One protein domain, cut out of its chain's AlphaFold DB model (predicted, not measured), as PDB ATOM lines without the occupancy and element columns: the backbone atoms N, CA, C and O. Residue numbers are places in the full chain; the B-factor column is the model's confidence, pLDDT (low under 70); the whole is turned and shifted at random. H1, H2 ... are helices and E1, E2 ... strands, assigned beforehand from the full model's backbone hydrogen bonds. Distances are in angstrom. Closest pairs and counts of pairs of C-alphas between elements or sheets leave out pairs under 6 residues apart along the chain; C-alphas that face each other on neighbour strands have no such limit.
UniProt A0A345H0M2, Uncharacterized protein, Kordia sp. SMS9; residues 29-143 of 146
ATOM      1  N   MET A  29     266.365 260.950 243.626       81.50
ATOM      2  CA  MET A  29     267.598 261.145 242.872       81.50
ATOM      3  C   MET A  29     267.518 260.360 241.568       81.50
ATOM      4  O   MET A  29     267.077 259.215 241.550       81.50
ATOM      5  N   TYR A  30     267.929 260.981 240.475       81.56
ATOM      6  CA  TYR A  30     267.873 260.409 239.144       81.56
ATOM      7  C   TYR A  30     269.249 259.919 238.725       81.56
ATOM      8  O   TYR A  30     270.174 260.734 238.697       81.56
ATOM      9  N   LEU A  31     269.389 258.634 238.378       82.88
ATOM     10  CA  LEU A  31     270.595 258.191 237.677       82.88
ATOM     11  C   LEU A  31     270.439 258.472 236.184       82.88
ATOM     12  O   LEU A  31     269.380 258.273 235.586       82.88
ATOM     13  N   LEU A  32     271.525 258.959 235.601       81.62
ATOM     14  CA  LEU A  32     271.624 259.424 234.230       81.62
ATOM     15  C   LEU A  32     272.637 258.547 233.500       81.62
ATOM     16  O   LEU A  32     273.797 258.461 233.909       81.62
ATOM     17  N   ASP A  33     272.224 257.938 232.393       78.44
ATOM     18  CA  ASP A  33     273.158 257.242 231.512       78.44
ATOM     19  C   ASP A  33     274.092 258.221 230.768       78.44
ATOM     20  O   ASP A  33     273.940 259.451 230.802       78.44
ATOM     21  N   ALA A  34     275.089 257.672 230.070       79.38
ATOM     22  CA  ALA A  34     276.060 258.469 229.324       79.38
ATOM     23  C   ALA A  34     275.420 259.342 228.227       79.38
ATOM     24  O   ALA A  34     275.888 260.458 227.971       79.38
ATOM     25  N   ILE A  35     274.343 258.868 227.592       79.94
ATOM     26  CA  ILE A  35     273.636 259.591 226.527       79.94
ATOM     27  C   ILE A  35     272.924 260.809 227.123       79.94
ATOM     28  O   ILE A  35     273.041 261.922 226.598       79.94
ATOM     29  N   MET A  36     272.228 260.613 228.240       79.88
ATOM     30  CA  MET A  36     271.496 261.638 228.967       79.88
ATOM     31  C   MET A  36     272.438 262.700 229.526       79.88
ATOM     32  O   MET A  36     272.228 263.890 229.278       79.88
ATOM     33  N   MET A  37     273.533 262.284 230.171       83.25
ATOM     34  CA  MET A  37     274.580 263.205 230.616       83.25
ATOM     35  C   MET A  37     275.100 264.053 229.452       83.25
ATOM     36  O   MET A  37     275.109 265.281 229.538       83.25
ATOM     37  N   LYS A  38     275.469 263.429 228.325       83.94
ATOM     38  CA  LYS A  38     276.000 264.143 227.154       83.94
ATOM     39  C   LYS A  38     275.008 265.169 226.608       83.94
ATOM     40  O   LYS A  38     275.412 266.287 226.285       83.94
ATOM     41  N   LYS A  39     273.718 264.829 226.520       80.94
ATOM     42  CA  LYS A  39     272.672 265.764 226.075       80.94
ATOM     43  C   LYS A  39     272.480 266.924 227.054       80.94
ATOM     44  O   LYS A  39     272.432 268.070 226.613       80.94
ATOM     45  N   MET A  40     272.425 266.656 228.359       79.44
ATOM     46  CA  MET A  40     272.276 267.687 229.396       79.44
ATOM     47  C   MET A  40     273.459 268.653 229.453       79.44
ATOM     48  O   MET A  40     273.258 269.864 229.549       79.44
ATOM     49  N   ILE A  41     274.676 268.134 229.300       82.25
ATOM     50  CA  ILE A  41     275.896 268.940 229.209       82.25
ATOM     51  C   ILE A  41     275.882 269.783 227.928       82.25
ATOM     52  O   ILE A  41     276.121 270.989 227.977       82.25
ATOM     53  N   LYS A  42     275.549 269.182 226.775       82.81
ATOM     54  CA  LYS A  42     275.502 269.885 225.479       82.81
ATOM     55  C   LYS A  42     274.458 271.000 225.457       82.81
ATOM     56  O   LYS A  42     274.706 272.049 224.872       82.81
ATOM     57  N   ALA A  43     273.321 270.798 226.118       77.06
ATOM     58  CA  ALA A  43     272.289 271.820 226.254       77.06
ATOM     59  C   ALA A  43     272.729 273.017 227.126       77.06
ATOM     60  O   ALA A  43     271.971 273.975 227.239       77.06
ATOM     61  N   LYS A  44     273.918 272.966 227.760       68.19
ATOM     62  CA  LYS A  44     274.447 273.955 228.725       68.19
ATOM     63  C   LYS A  44     273.483 274.276 229.873       68.19
ATOM     64  O   LYS A  44     273.617 275.300 230.535       68.19
ATOM     65  N   LYS A  45     272.518 273.389 230.127       70.50
ATOM     66  CA  LYS A  45     271.496 273.565 231.162       70.50
ATOM     67  C   LYS A  45     271.986 273.152 232.546       70.50
ATOM     68  O   LYS A  45     271.279 273.414 233.506       70.50
ATOM     69  N   MET A  46     273.143 272.490 232.649       79.69
ATOM     70  CA  MET A  46     273.624 271.882 233.889       79.69
ATOM     71  C   MET A  46     275.123 272.102 234.093       79.69
ATOM     72  O   MET A  46     275.903 272.044 233.138       79.69
ATOM     73  N   LYS A  47     275.532 272.282 235.351       87.50
ATOM     74  CA  LYS A  47     276.932 272.178 235.777       87.50
ATOM     75  C   LYS A  47     277.288 270.711 236.005       87.50
ATOM     76  O   LYS A  47     276.420 269.910 236.346       87.50
ATOM     77  N   VAL A  48     278.562 270.365 235.841       90.56
ATOM     78  CA  VAL A  48     279.066 269.011 236.101       90.56
ATOM     79  C   VAL A  48     280.034 269.055 237.269       90.56
ATOM     80  O   VAL A  48     281.020 269.788 237.222       90.56
ATOM     81  N   HIS A  49     279.770 268.250 238.290       93.44
ATOM     82  CA  HIS A  49     280.692 267.989 239.385       93.44
ATOM     83  C   HIS A  49     281.119 266.527 239.322       93.44
ATOM     84  O   HIS A  49     280.285 265.643 239.154       93.44
ATOM     85  N   LYS A  50     282.422 266.262 239.392       93.75
ATOM     86  CA  LYS A  50     282.959 264.907 239.256       93.75
ATOM     87  C   LYS A  50     283.250 264.338 240.632       93.75
ATOM     88  O   LYS A  50     283.932 264.982 241.419       93.75
ATOM     89  N   VAL A  51     282.785 263.120 240.869       93.31
ATOM     90  CA  VAL A  51     283.088 262.350 242.076       93.31
ATOM     91  C   VAL A  51     283.626 260.978 241.697       93.31
ATOM     92  O   VAL A  51     283.500 260.516 240.554       93.31
ATOM     93  N   THR A  52     284.236 260.311 242.667       92.12
ATOM     94  CA  THR A  52     284.615 258.906 242.513       92.12
ATOM     95  C   THR A  52     283.517 258.018 243.072       92.12
ATOM     96  O   THR A  52     282.712 258.448 243.892       92.12
ATOM     97  N   SER A  53     283.499 256.761 242.668       87.62
ATOM     98  CA  SER A  53     282.567 255.770 243.191       87.62
ATOM     99  C   SER A  53     282.748 255.470 244.691       87.62
ATOM    100  O   SER A  53     281.832 254.989 245.345       87.62
ATOM    101  N   LYS A  54     283.885 255.849 245.280       89.75
ATOM    102  CA  LYS A  54     284.111 255.779 246.732       89.75
ATOM    103  C   LYS A  54     283.409 256.889 247.519       89.75
ATOM    104  O   LYS A  54     283.391 256.859 248.745       89.75
ATOM    105  N   THR A  55     282.880 257.906 246.839       89.88
ATOM    106  CA  THR A  55     282.160 259.001 247.492       89.88
ATOM    107  C   THR A  55     280.850 258.474 248.076       89.88
ATOM    108  O   THR A  55     280.140 257.695 247.437       89.88
ATOM    109  N   SER A  56     280.520 258.901 249.297       88.62
ATOM    110  CA  SER A  56     279.292 258.461 249.959       88.62
ATOM    111  C   SER A  56     278.050 258.995 249.245       88.62
ATOM    112  O   SER A  56     278.013 260.145 248.791       88.62
ATOM    113  N   LEU A  57     276.976 258.202 249.220       83.00
ATOM    114  CA  LEU A  57     275.694 258.656 248.673       83.00
ATOM    115  C   LEU A  57     275.147 259.889 249.397       83.00
ATOM    116  O   LEU A  57     274.454 260.706 248.791       83.00
ATOM    117  N   LYS A  58     275.435 260.020 250.698       85.81
ATOM    118  CA  LYS A  58     274.975 261.150 251.513       85.81
ATOM    119  C   LYS A  58     275.562 262.460 251.006       85.81
ATOM    120  O   LYS A  58     274.833 263.433 250.845       85.81
ATOM    121  N   GLU A  59     276.865 262.470 250.764       88.94
ATOM    122  CA  GLU A  59     277.594 263.637 250.280       88.94
ATOM    123  C   GLU A  59     277.108 264.050 248.891       88.94
ATOM    124  O   GLU A  59     276.740 265.200 248.675       88.94
ATOM    125  N   VAL A  60     276.995 263.080 247.984       88.44
ATOM    126  CA  VAL A  60     276.452 263.270 246.631       88.44
ATOM    127  C   VAL A  60     275.054 263.880 246.678       88.44
ATOM    128  O   VAL A  60     274.758 264.840 245.968       88.44
ATOM    129  N   TYR A  61     274.191 263.353 247.542       84.88
ATOM    130  CA  TYR A  61     272.836 263.861 247.690       84.88
ATOM    131  C   TYR A  61     272.801 265.307 248.199       84.88
ATOM    132  O   TYR A  61     272.068 266.127 247.649       84.88
ATOM    133  N   LEU A  62     273.596 265.633 249.224       87.38
ATOM    134  CA  LEU A  62     273.680 266.995 249.760       87.38
ATOM    135  C   LEU A  62     274.183 267.977 248.694       87.38
ATOM    136  O   LEU A  62     273.535 268.996 248.458       87.38
ATOM    137  N   LEU A  63     275.241 267.611 247.963       88.50
ATOM    138  CA  LEU A  63     275.771 268.398 246.846       88.50
ATOM    139  C   LEU A  63     274.704 268.677 245.776       88.50
ATOM    140  O   LEU A  63     274.528 269.815 245.339       88.50
ATOM    141  N   ALA A  64     273.966 267.645 245.359       85.12
ATOM    142  CA  ALA A  64     272.926 267.776 244.341       85.12
ATOM    143  C   ALA A  64     271.686 268.540 244.832       85.12
ATOM    144  O   ALA A  64     270.949 269.098 244.019       85.12
ATOM    145  N   LYS A  65     271.429 268.564 246.143       82.56
ATOM    146  CA  LYS A  65     270.314 269.313 246.736       82.56
ATOM    147  C   LYS A  65     270.617 270.807 246.838       82.56
ATOM    148  O   LYS A  65     269.732 271.621 246.596       82.56
ATOM    149  N   GLU A  66     271.849 271.162 247.182       85.19
ATOM    150  CA  GLU A  66     272.279 272.559 247.338       85.19
ATOM    151  C   GLU A  66     272.521 273.261 245.996       85.19
ATOM    152  O   GLU A  66     272.471 274.487 245.911       85.19
ATOM    153  N   SER A  67     272.754 272.491 244.931       82.06
ATOM    154  CA  SER A  67     273.070 273.016 243.605       82.06
ATOM    155  C   SER A  67     271.964 272.711 242.590       82.06
ATOM    156  O   SER A  67     271.975 271.634 241.982       82.06
ATOM    157  N   PRO A  68     271.029 273.648 242.328       71.81
ATOM    158  CA  PRO A  68     270.067 273.474 241.249       71.81
ATOM    159  C   PRO A  68     270.812 273.338 239.914       71.81
ATOM    160  O   PRO A  68     271.783 274.053 239.653       71.81
ATOM    161  N   ASN A  69     270.345 272.432 239.055       79.50
ATOM    162  CA  ASN A  69     270.961 272.127 237.760       79.50
ATOM    163  C   ASN A  69     272.382 271.531 237.841       79.50
ATOM    164  O   ASN A  69     273.265 271.887 237.054       79.50
ATOM    165  N   LEU A  70     272.619 270.621 238.787       87.81
ATOM    166  CA  LEU A  70     273.882 269.899 238.906       87.81
ATOM    167  C   LEU A  70     273.765 268.451 238.412       87.81
ATOM    168  O   LEU A  70     272.834 267.731 238.772       87.81
ATOM    169  N   ILE A  71     274.737 268.024 237.603       89.44
ATOM    170  CA  ILE A  71     275.038 266.615 237.332       89.44
ATOM    171  C   ILE A  71     276.248 266.231 238.166       89.44
ATOM    172  O   ILE A  71     277.319 266.820 238.014       89.44
ATOM    173  N   ILE A  72     276.096 265.203 238.990       91.62
ATOM    174  CA  ILE A  72     277.211 264.550 239.661       91.62
ATOM    175  C   ILE A  72     277.660 263.376 238.800       91.62
ATOM    176  O   ILE A  72     276.980 262.362 238.710       91.62
ATOM    177  N   GLN A  73     278.787 263.539 238.123       91.94
ATOM    178  CA  GLN A  73     279.375 262.537 237.250       91.94
ATOM    179  C   GLN A  73     280.228 261.576 238.079       91.94
ATOM    180  O   GLN A  73     281.255 261.972 238.636       91.94
ATOM    181  N   VAL A  74     279.813 260.315 238.135       89.94
ATOM    182  CA  VAL A  74     280.473 259.270 238.917       89.94
ATOM    183  C   VAL A  74     281.502 258.549 238.059       89.94
ATOM    184  O   VAL A  74     281.210 258.064 236.960       89.94
ATOM    185  N   THR A  75     282.725 258.474 238.577       89.94
ATOM    186  CA  THR A  75     283.842 257.765 237.949       89.94
ATOM    187  C   THR A  75     284.305 256.588 238.802       89.94
ATOM    188  O   THR A  75     284.428 256.709 240.016       89.94
ATOM    189  N   HIS A  76     284.604 255.456 238.171       87.69
ATOM    190  CA  HIS A  76     285.183 254.276 238.810       87.69
ATOM    191  C   HIS A  76     286.402 253.834 238.003       87.69
ATOM    192  O   HIS A  76     286.310 253.670 236.784       87.69
ATOM    193  N   LYS A  77     287.557 253.682 238.664       87.75
ATOM    194  CA  LYS A  77     288.848 253.367 238.011       87.75
ATOM    195  C   LYS A  77     289.167 254.297 236.823       87.75
ATOM    196  O   LYS A  77     289.634 253.857 235.780       87.75
ATOM    197  N   GLY A  78     288.864 255.590 236.964       83.94
ATOM    198  CA  GLY A  78     289.101 256.609 235.930       83.94
ATOM    199  C   GLY A  78     288.084 256.629 234.781       83.94
ATOM    200  O   GLY A  78     288.144 257.519 233.936       83.94
ATOM    201  N   VAL A  79     287.119 255.704 234.761       86.56
ATOM    202  CA  VAL A  79     286.082 255.616 233.724       86.56
ATOM    203  C   VAL A  79     284.762 256.161 234.254       86.56
ATOM    204  O   VAL A  79     284.358 255.874 235.377       86.56
ATOM    205  N   VAL A  80     284.068 256.947 233.434       85.38
ATOM    206  CA  VAL A  80     282.737 257.478 233.747       85.38
ATOM    207  C   VAL A  80     281.716 256.351 233.674       85.38
ATOM    208  O   VAL A  80     281.626 255.690 232.643       85.38
ATOM    209  N   LYS A  81     280.942 256.145 234.741       84.75
ATOM    210  CA  LYS A  81     279.926 255.085 234.802       84.75
ATOM    211  C   LYS A  81     278.519 255.633 234.585       84.75
ATOM    212  O   LYS A  81     277.851 255.237 233.637       84.75
ATOM    213  N   TYR A  82     278.103 256.589 235.410       84.50
ATOM    214  CA  TYR A  82     276.786 257.223 235.334       84.50
ATOM    215  C   TYR A  82     276.818 258.632 235.934       84.50
ATOM    216  O   TYR A  82     277.826 259.073 236.493       84.50
ATOM    217  N   GLY A  83     275.710 259.352 235.792       87.12
ATOM    218  CA  GLY A  83     275.467 260.636 236.434       87.12
ATOM    219  C   GLY A  83     274.366 260.541 237.478       87.12
ATOM    220  O   GLY A  83     273.514 259.665 237.399       87.12
ATOM    221  N   LEU A  84     274.356 261.465 238.428       87.31
ATOM    222  CA  LEU A  84     273.288 261.644 239.404       87.31
ATOM    223  C   LEU A  84     272.780 263.082 239.360       87.31
ATOM    224  O   LEU A  84     273.561 264.020 239.199       87.31
ATOM    225  N   SER A  85     271.474 263.270 239.516       86.44
ATOM    226  CA  SER A  85     270.885 264.598 239.689       86.44
ATOM    227  C   SER A  85     269.588 264.544 240.487       86.44
ATOM    228  O   SER A  85     268.909 263.528 240.510       86.44
ATOM    229  N   THR A  86     269.207 265.644 241.123       81.38
ATOM    230  CA  THR A  86     267.896 265.818 241.776       81.38
ATOM    231  C   THR A  86     266.857 266.429 240.832       81.38
ATOM    232  O   THR A  86     265.670 266.460 241.151       81.38
ATOM    233  N   THR A  87     267.278 266.903 239.654       76.75
ATOM    234  CA  THR A  87     266.422 267.607 238.691       76.75
ATOM    235  C   THR A  87     266.784 267.257 237.252       76.75
ATOM    236  O   THR A  87     267.956 267.280 236.883       76.75
ATOM    237  N   ILE A  88     265.780 267.028 236.405       74.00
ATOM    238  CA  ILE A  88     265.960 266.845 234.959       74.00
ATOM    239  C   ILE A  88     265.101 267.879 234.222       74.00
ATOM    240  O   ILE A  88     263.887 267.946 234.402       74.00
ATOM    241  N   SER A  89     265.737 268.704 233.387       72.25
ATOM    242  CA  SER A  89     265.102 269.841 232.696       72.25
ATOM    243  C   SER A  89     265.026 269.695 231.169       72.25
ATOM    244  O   SER A  89     264.732 270.666 230.466       72.25
ATOM    245  N   ILE A  90     265.309 268.503 230.634       73.25
ATOM    246  CA  ILE A  90     265.131 268.193 229.208       73.25
ATOM    247  C   ILE A  90     263.781 267.507 229.012       73.25
ATOM    248  O   ILE A  90     263.525 266.481 229.639       73.25
ATOM    249  N   ASP A  91     262.954 268.051 228.121       74.94
ATOM    250  CA  ASP A  91     261.564 267.621 227.923       74.94
ATOM    251  C   ASP A  91     261.440 266.143 227.519       74.94
ATOM    252  O   ASP A  91     260.671 265.415 228.148       74.94
ATOM    253  N   ASP A  92     262.268 265.665 226.581       67.56
ATOM    254  CA  ASP A  92     262.322 264.247 226.169       67.56
ATOM    255  C   ASP A  92     262.504 263.291 227.358       67.56
ATOM    256  O   ASP A  92     261.991 262.173 227.378       67.56
ATOM    257  N   TYR A  93     263.241 263.737 228.374       74.00
ATOM    258  CA  TYR A  93     263.553 262.929 229.544       74.00
ATOM    259  C   TYR A  93     262.584 263.146 230.700       74.00
ATOM    260  O   TYR A  93     262.444 262.252 231.532       74.00
ATOM    261  N   ARG A  94     261.870 264.277 230.729       74.62
ATOM    262  CA  ARG A  94     260.772 264.503 231.676       74.62
ATOM    263  C   ARG A  94     259.673 263.459 231.475       74.62
ATOM    264  O   ARG A  94     259.193 262.888 232.444       74.62
ATOM    265  N   GLN A  95     259.350 263.123 230.225       77.12
ATOM    266  CA  GLN A  95     258.362 262.077 229.928       77.12
ATOM    267  C   GLN A  95     258.805 260.691 230.417       77.12
ATOM    268  O   GLN A  95     258.014 259.950 231.005       77.12
ATOM    269  N   LEU A  96     260.077 260.339 230.199       75.31
ATOM    270  CA  LEU A  96     260.642 259.083 230.693       75.31
ATOM    271  C   LEU A  96     260.638 259.041 232.227       75.31
ATOM    272  O   LEU A  96     260.272 258.027 232.814       75.31
ATOM    273  N   GLN A  97     260.988 260.153 232.868       75.00
ATOM    274  CA  GLN A  97     260.967 260.300 234.317       75.00
ATOM    275  C   GLN A  97     259.558 260.134 234.885       75.00
ATOM    276  O   GLN A  97     259.384 259.356 235.817       75.00
ATOM    277  N   ASP A  98     258.553 260.793 234.310       78.00
ATOM    278  CA  ASP A  98     257.160 260.663 234.744       78.00
ATOM    279  C   ASP A  98     256.671 259.215 234.599       78.00
ATOM    280  O   ASP A  98     255.971 258.689 235.470       78.00
ATOM    281  N   LYS A  99     257.068 258.535 233.514       80.06
ATOM    282  CA  LYS A  99     256.784 257.109 233.313       80.06
ATOM    283  C   LYS A  99     257.445 256.256 234.396       80.06
ATOM    284  O   LYS A  99     256.771 255.409 234.981       80.06
ATOM    285  N   CYS A 100     258.722 256.489 234.690       78.81
ATOM    286  CA  CYS A 100     259.427 255.740 235.723       78.81
ATOM    287  C   CYS A 100     258.872 256.036 237.117       78.81
ATOM    288  O   CYS A 100     258.603 255.107 237.857       78.81
ATOM    289  N   GLN A 101     258.560 257.284 237.462       78.44
ATOM    290  CA  GLN A 101     257.904 257.625 238.728       78.44
ATOM    291  C   GLN A 101     256.564 256.901 238.911       78.44
ATOM    292  O   GLN A 101     256.274 256.415 240.003       78.44
ATOM    293  N   LYS A 102     255.759 256.791 237.846       80.12
ATOM    294  CA  LYS A 102     254.505 256.022 237.873       80.12
ATOM    295  C   LYS A 102     254.755 254.529 238.068       80.12
ATOM    296  O   LYS A 102     254.083 253.926 238.897       80.12
ATOM    297  N   PHE A 103     255.714 253.954 237.340       80.00
ATOM    298  CA  PHE A 103     256.092 252.544 237.472       80.00
ATOM    299  C   PHE A 103     256.607 252.223 238.882       80.00
ATOM    300  O   PHE A 103     256.190 251.259 239.509       80.00
ATOM    301  N   CYS A 104     257.455 253.090 239.426       75.94
ATOM    302  CA  CYS A 104     258.109 252.906 240.715       75.94
ATOM    303  C   CYS A 104     257.198 253.221 241.913       75.94
ATOM    304  O   CYS A 104     257.648 253.142 243.055       75.94
ATOM    305  N   ARG A 105     255.926 253.579 241.680       71.25
ATOM    306  CA  ARG A 105     254.986 254.021 242.719       71.25
ATOM    307  C   ARG A 105     254.717 252.966 243.791       71.25
ATOM    308  O   ARG A 105     254.451 253.326 244.932       71.25
ATOM    309  N   GLU A 106     254.814 251.686 243.452       64.75
ATOM    310  CA  GLU A 106     254.647 250.593 244.418       64.75
ATOM    311  C   GLU A 106     255.897 250.420 245.292       64.75
ATOM    312  O   GLU A 106     255.793 250.293 246.512       64.75
ATOM    313  N   THR A 107     257.091 250.565 244.710       64.56
ATOM    314  CA  THR A 107     258.375 250.586 245.432       64.56
ATOM    315  C   THR A 107     258.458 251.752 246.427       64.56
ATOM    316  O   THR A 107     259.048 251.606 247.498       64.56
ATOM    317  N   ILE A 108     257.799 252.885 246.133       56.75
ATOM    318  CA  ILE A 108     257.666 254.034 247.057       56.75
ATOM    319  C   ILE A 108     257.041 253.612 248.395       56.75
ATOM    320  O   ILE A 108     257.438 254.127 249.439       56.75
ATOM    321  N   GLY A 109     256.104 252.656 248.389       56.19
ATOM    322  CA  GLY A 109     255.476 252.141 249.610       56.19
ATOM    323  C   GLY A 109     256.443 251.393 250.535       56.19
ATOM    324  O   GLY A 109     256.213 251.344 251.746       56.19
ATOM    325  N   ASN A 110     257.540 250.870 249.976       61.28
ATOM    326  CA  ASN A 110     258.536 250.059 250.676       61.28
ATOM    327  C   ASN A 110     259.776 250.858 251.113       61.28
ATOM    328  O   ASN A 110     260.431 250.470 252.077       61.28
ATOM    329  N   CYS A 111     260.064 252.012 250.500       66.81
ATOM    330  CA  CYS A 111     261.140 252.919 250.930       66.81
ATOM    331  C   CYS A 111     260.727 253.806 252.122       66.81
ATOM    332  O   CYS A 111     260.933 255.022 252.123       66.81
ATOM    333  N   LYS A 112     260.089 253.222 253.145       59.91
ATOM    334  CA  LYS A 112     259.611 253.977 254.313       59.91
ATOM    335  C   LYS A 112     260.791 254.623 255.041       59.91
ATOM    336  O   LYS A 112     261.655 253.934 255.572       59.91
ATOM    337  N   GLY A 113     260.810 255.955 255.069       59.38
ATOM    338  CA  GLY A 113     261.853 256.741 255.734       59.38
ATOM    339  C   GLY A 113     263.158 256.895 254.943       59.38
ATOM    340  O   GLY A 113     264.110 257.464 255.473       59.38
ATOM    341  N   THR A 114     263.220 256.430 253.691       64.81
ATOM    342  CA  THR A 114     264.406 256.545 252.827       64.81
ATOM    343  C   THR A 114     264.079 257.244 251.506       64.81
ATOM    344  O   THR A 114     262.921 257.479 251.158       64.81
ATOM    345  N   ARG A 115     265.125 257.670 250.790       71.25
ATOM    346  CA  ARG A 115     265.001 258.385 249.509       71.25
ATOM    347  C   ARG A 115     264.963 257.392 248.358       71.25
ATOM    348  O   ARG A 115     265.507 256.301 248.479       71.25
ATOM    349  N   LEU A 116     264.343 257.764 247.248       73.00
ATOM    350  CA  LEU A 116     264.226 256.892 246.081       73.00
ATOM    351  C   LEU A 116     265.274 257.281 245.039       73.00
ATOM    352  O   LEU A 116     265.391 258.455 244.690       73.00
ATOM    353  N   ALA A 117     266.001 256.306 244.509       72.38
ATOM    354  CA  ALA A 117     266.709 256.462 243.247       72.38
ATOM    355  C   ALA A 117     265.811 255.985 242.106       72.38
ATOM    356  O   ALA A 117     265.289 254.873 242.174       72.38
ATOM    357  N   ILE A 118     265.637 256.810 241.072       72.94
ATOM    358  CA  ILE A 118     264.951 256.441 239.829       72.94
ATOM    359  C   ILE A 118     265.930 256.558 238.666       72.94
ATOM    360  O   ILE A 118     266.554 257.595 238.479       72.94
ATOM    361  N   ILE A 119     266.022 255.532 237.834       65.25
ATOM    362  CA  ILE A 119     266.831 255.560 236.607       65.25
ATOM    363  C   ILE A 119     265.909 255.356 235.425       65.25
ATOM    364  O   ILE A 119     265.052 254.475 235.465       65.25
ATOM    365  N   GLY A 120     266.117 256.137 234.369       60.62
ATOM    366  CA  GLY A 120     265.593 255.851 233.041       60.62
ATOM    367  C   GLY A 120     266.755 255.682 232.071       60.62
ATOM    368  O   GLY A 120     267.349 256.680 231.676       60.62
ATOM    369  N   ALA A 121     267.070 254.448 231.680       56.50
ATOM    370  CA  ALA A 121     268.069 254.157 230.652       56.50
ATOM    371  C   ALA A 121     267.372 253.467 229.478       56.50
ATOM    372  O   ALA A 121     266.797 252.392 229.642       56.50
ATOM    373  N   SER A 122     267.357 254.121 228.310       56.56
ATOM    374  CA  SER A 122     266.834 253.597 227.030       56.56
ATOM    375  C   SER A 122     265.619 252.654 227.150       56.56
ATOM    376  O   SER A 122     265.649 251.508 226.710       56.56
ATOM    377  N   GLY A 123     264.531 253.133 227.767       57.34
ATOM    378  CA  GLY A 123     263.257 252.406 227.871       57.34
ATOM    379  C   GLY A 123     263.081 251.514 229.105       57.34
ATOM    380  O   GLY A 123     261.970 251.030 229.326       57.34
ATOM    381  N   LYS A 124     264.114 251.341 229.938       65.19
ATOM    382  CA  LYS A 124     264.036 250.638 231.227       65.19
ATOM    383  C   LYS A 124     263.959 251.635 232.382       65.19
ATOM    384  O   LYS A 124     264.655 252.649 232.375       65.19
ATOM    385  N   CYS A 125     263.113 251.321 233.361       74.69
ATOM    386  CA  CYS A 125     262.992 252.067 234.607       74.69
ATOM    387  C   CYS A 125     263.557 251.232 235.752       74.69
ATOM    388  O   CYS A 125     263.130 250.092 235.934       74.69
ATOM    389  N   TYR A 126     264.465 251.806 236.530       72.88
ATOM    390  CA  TYR A 126     264.927 251.211 237.780       72.88
ATOM    391  C   TYR A 126     264.474 252.056 238.965       72.88
ATOM    392  O   TYR A 126     264.504 253.286 238.905       72.88
ATOM    393  N   CYS A 127     264.083 251.380 240.044       76.69
ATOM    394  CA  CYS A 127     263.840 251.983 241.346       76.69
ATOM    395  C   CYS A 127     264.532 251.208 242.451       76.69
ATOM    396  O   CYS A 127     264.342 250.000 242.574       76.69
ATOM    397  N   GLY A 128     265.205 251.941 243.330       72.94
ATOM    398  CA  GLY A 128     265.755 251.397 244.562       72.94
ATOM    399  C   GLY A 128     265.659 252.403 245.698       72.94
ATOM    400  O   GLY A 128     265.700 253.617 245.481       72.94
ATOM    401  N   CYS A 129     265.536 251.901 246.923       75.81
ATOM    402  CA  CYS A 129     265.674 252.740 248.104       75.81
ATOM    403  C   CYS A 129     267.156 253.068 248.312       75.81
ATOM    404  O   CYS A 129     268.004 252.177 248.319       75.81
ATOM    405  N   LEU A 130     267.464 254.345 248.491       73.94
ATOM    406  CA  LEU A 130     268.807 254.825 248.774       73.94
ATOM    407  C   LEU A 130     269.101 254.700 250.265       73.94
ATOM    408  O   LEU A 130     268.480 255.381 251.088       73.94
ATOM    409  N   ASP A 131     270.091 253.875 250.592       76.31
ATOM    410  CA  ASP A 131     270.731 253.883 251.902       76.31
ATOM    411  C   ASP A 131     271.957 254.801 251.875       76.31
ATOM    412  O   ASP A 131     273.000 254.483 251.303       76.31
ATOM    413  N   PHE A 132     271.845 255.946 252.542       73.81
ATOM    414  CA  PHE A 132     272.918 256.936 252.633       73.81
ATOM    415  C   PHE A 132     274.138 256.487 253.439       73.81
ATOM    416  O   PHE A 132     275.123 257.223 253.478       73.81
ATOM    417  N   LYS A 133     274.086 255.314 254.077       77.62
ATOM    418  CA  LYS A 133     275.246 254.694 254.722       77.62
ATOM    419  C   LYS A 133     276.188 254.013 253.728       77.62
ATOM    420  O   LYS A 133     277.296 253.664 254.118       77.62
ATOM    421  N   THR A 134     275.761 253.826 252.478       78.44
ATOM    422  CA  THR A 134     276.544 253.146 251.435       78.44
ATOM    423  C   THR A 134     277.280 254.126 250.516       78.44
ATOM    424  O   THR A 134     276.933 255.311 250.412       78.44
ATOM    425  N   ASP A 135     278.335 253.630 249.874       81.44
ATOM    426  CA  ASP A 135     279.058 254.324 248.808       81.44
ATOM    427  C   ASP A 135     278.452 254.024 247.428       81.44
ATOM    428  O   ASP A 135     277.547 253.202 247.269       81.44
ATOM    429  N   LEU A 136     278.925 254.748 246.413       80.62
ATOM    430  CA  LEU A 136     278.476 254.570 245.034       80.62
ATOM    431  C   LEU A 136     279.041 253.291 244.384       80.62
ATOM    432  O   LEU A 136     278.449 252.807 243.419       80.62
ATOM    433  N   ASP A 137     280.144 252.734 244.897       76.62
ATOM    434  CA  ASP A 137     280.688 251.429 244.486       76.62
ATOM    435  C   ASP A 137     279.648 250.325 244.715       76.62
ATOM    436  O   ASP A 137     279.354 249.547 243.809       76.62
ATOM    437  N   SER A 138     278.971 250.354 245.865       71.31
ATOM    438  CA  SER A 138     277.884 249.426 246.199       71.31
ATOM    439  C   SER A 138     276.691 249.484 245.231       71.31
ATOM    440  O   SER A 138     275.891 248.548 245.185       71.31
ATOM    441  N   ILE A 139     276.540 250.579 244.475       69.12
ATOM    442  CA  ILE A 139     275.540 250.704 243.404       69.12
ATOM    443  C   ILE A 139     276.078 250.109 242.101       69.12
ATOM    444  O   ILE A 139     275.354 249.376 241.437       69.12
ATOM    445  N   ILE A 140     277.340 250.389 241.758       63.62
ATOM    446  CA  ILE A 140     277.989 249.898 240.529       63.62
ATOM    447  C   ILE A 140     278.044 248.369 240.491       63.62
ATOM    448  O   ILE A 140     277.910 247.792 239.424       63.62
ATOM    449  N   ASP A 141     278.232 247.708 241.633       58.09
ATOM    450  CA  ASP A 141     278.312 246.242 241.668       58.09
ATOM    451  C   ASP A 141     276.929 245.562 241.650       58.09
ATOM    452  O   ASP A 141     276.814 244.384 241.311       58.09
ATOM    453  N   ARG A 142     275.863 246.285 242.024       55.09
ATOM    454  CA  ARG A 142     274.471 245.785 242.000       55.09
ATOM    455  C   ARG A 142     273.797 246.004 240.660       55.09
ATOM    456  O   ARG A 142     272.916 245.239 240.277       55.09
ATOM    457  N   GLU A 143     274.193 247.065 239.982       51.75
ATOM    458  CA  GLU A 143     273.756 247.372 238.644       51.75
ATOM    459  C   GLU A 143     274.943 247.162 237.720       51.75
ATOM    460  O   GLU A 143     275.795 248.034 237.615       51.75
TER     461      GLU A 143
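What this domain is: This is residues 29 to 143 of the 146 residues of an uncharacterized protein of Kordia sp. SMS9 (UniProt A0A345H0M2). A strongly twisted sheet of six strands makes the core, with helices over both faces, in three layers: H1 and H3 on one face, H2 on the other. H1 and H2 cover E4, while H3, the longest helix, slants over E5 and E6; the short H4 and H5 only graze the sheet. The printed part has 115 residues with five named helices and six named strands, in the order E1 H1 E2 H2 E3 E4 H3 H4 E5 E6 H5, of the class mixed, helices and strands. The sheet is mixed, in the order E2 E3 E4 E1 E5 E6; the whole is compact, with a radius of gyration of the C-alphas of 13.3 A and spans of 35 by 32 by 26 A.

How they stand to each other: Inner strands E4, residues 79 to 85, and E1, residues 29 to 32, are antiparallel, with N 30 and O 85 2.7 A apart. E3, residues 70 to 76, forms a hairpin with E4, with N 72 and O 84 2.8 A apart. Edge strand E2, residues 47 to 52, is parallel to E3, with N 71 and O 47 2.8 A apart. E5, residues 115 to 121, is parallel to E1, with N 118 and O 29 2.8 A apart. Edge strand E6, residues 124 to 130, forms a hairpin with E5, with N 130 and O 115 2.8 A apart. H1, residues 34 to 42, is over E4 at a height over the sheet of 8.6 A; their closest C-alphas, of Ala 34 and Tyr 82, are 6.2 A apart. H3, residues 91 to 103, is on the same face, over E5 and E6 at a height of 9.1 A; its closest C-alphas to E6, of Cys 100 and Cys 125, are 5.2 A apart. H1 and H3 are only just apart, at 8.1 A. H2, residues 57 to 66, is over E4 at a height of 6.8 A, slantwise at 53 degrees on the local plane. E2, H2 and E3 form a strand-helix-strand unit, parallel neighbours joined through a helix; E1, H1 and E2 form a split one, with E3 and E4 between its strands; both crossovers are right-handed. H4, residues 105 to 108, and H5, residues 137 to 140, only graze the sheet. Every O i to N i+4 pair is within hydrogen-bond range in H1 and H2, and 8 of 9 in H3; H4 and H5 are too short for such a pair.

Where its parts are: E1 begins at C-alpha 29, (267.598, 261.145, 242.872). E5 is 19.6 A long, E3 19.3 A, H3 and E6 18.7 A each, and E4 18.6 A. H5 ends at C-alpha 140, (277.989, 249.898, 240.529).

The domain as a whole: The farthest C-alphas, of Gly 78 and Gly 109, are 36.6 A apart. The printed part has no cut and no long link. Its mean pLDDT is 77.6; 22 residues are under 70, among them 106 to 114, 119 to 124 and 139 to 143.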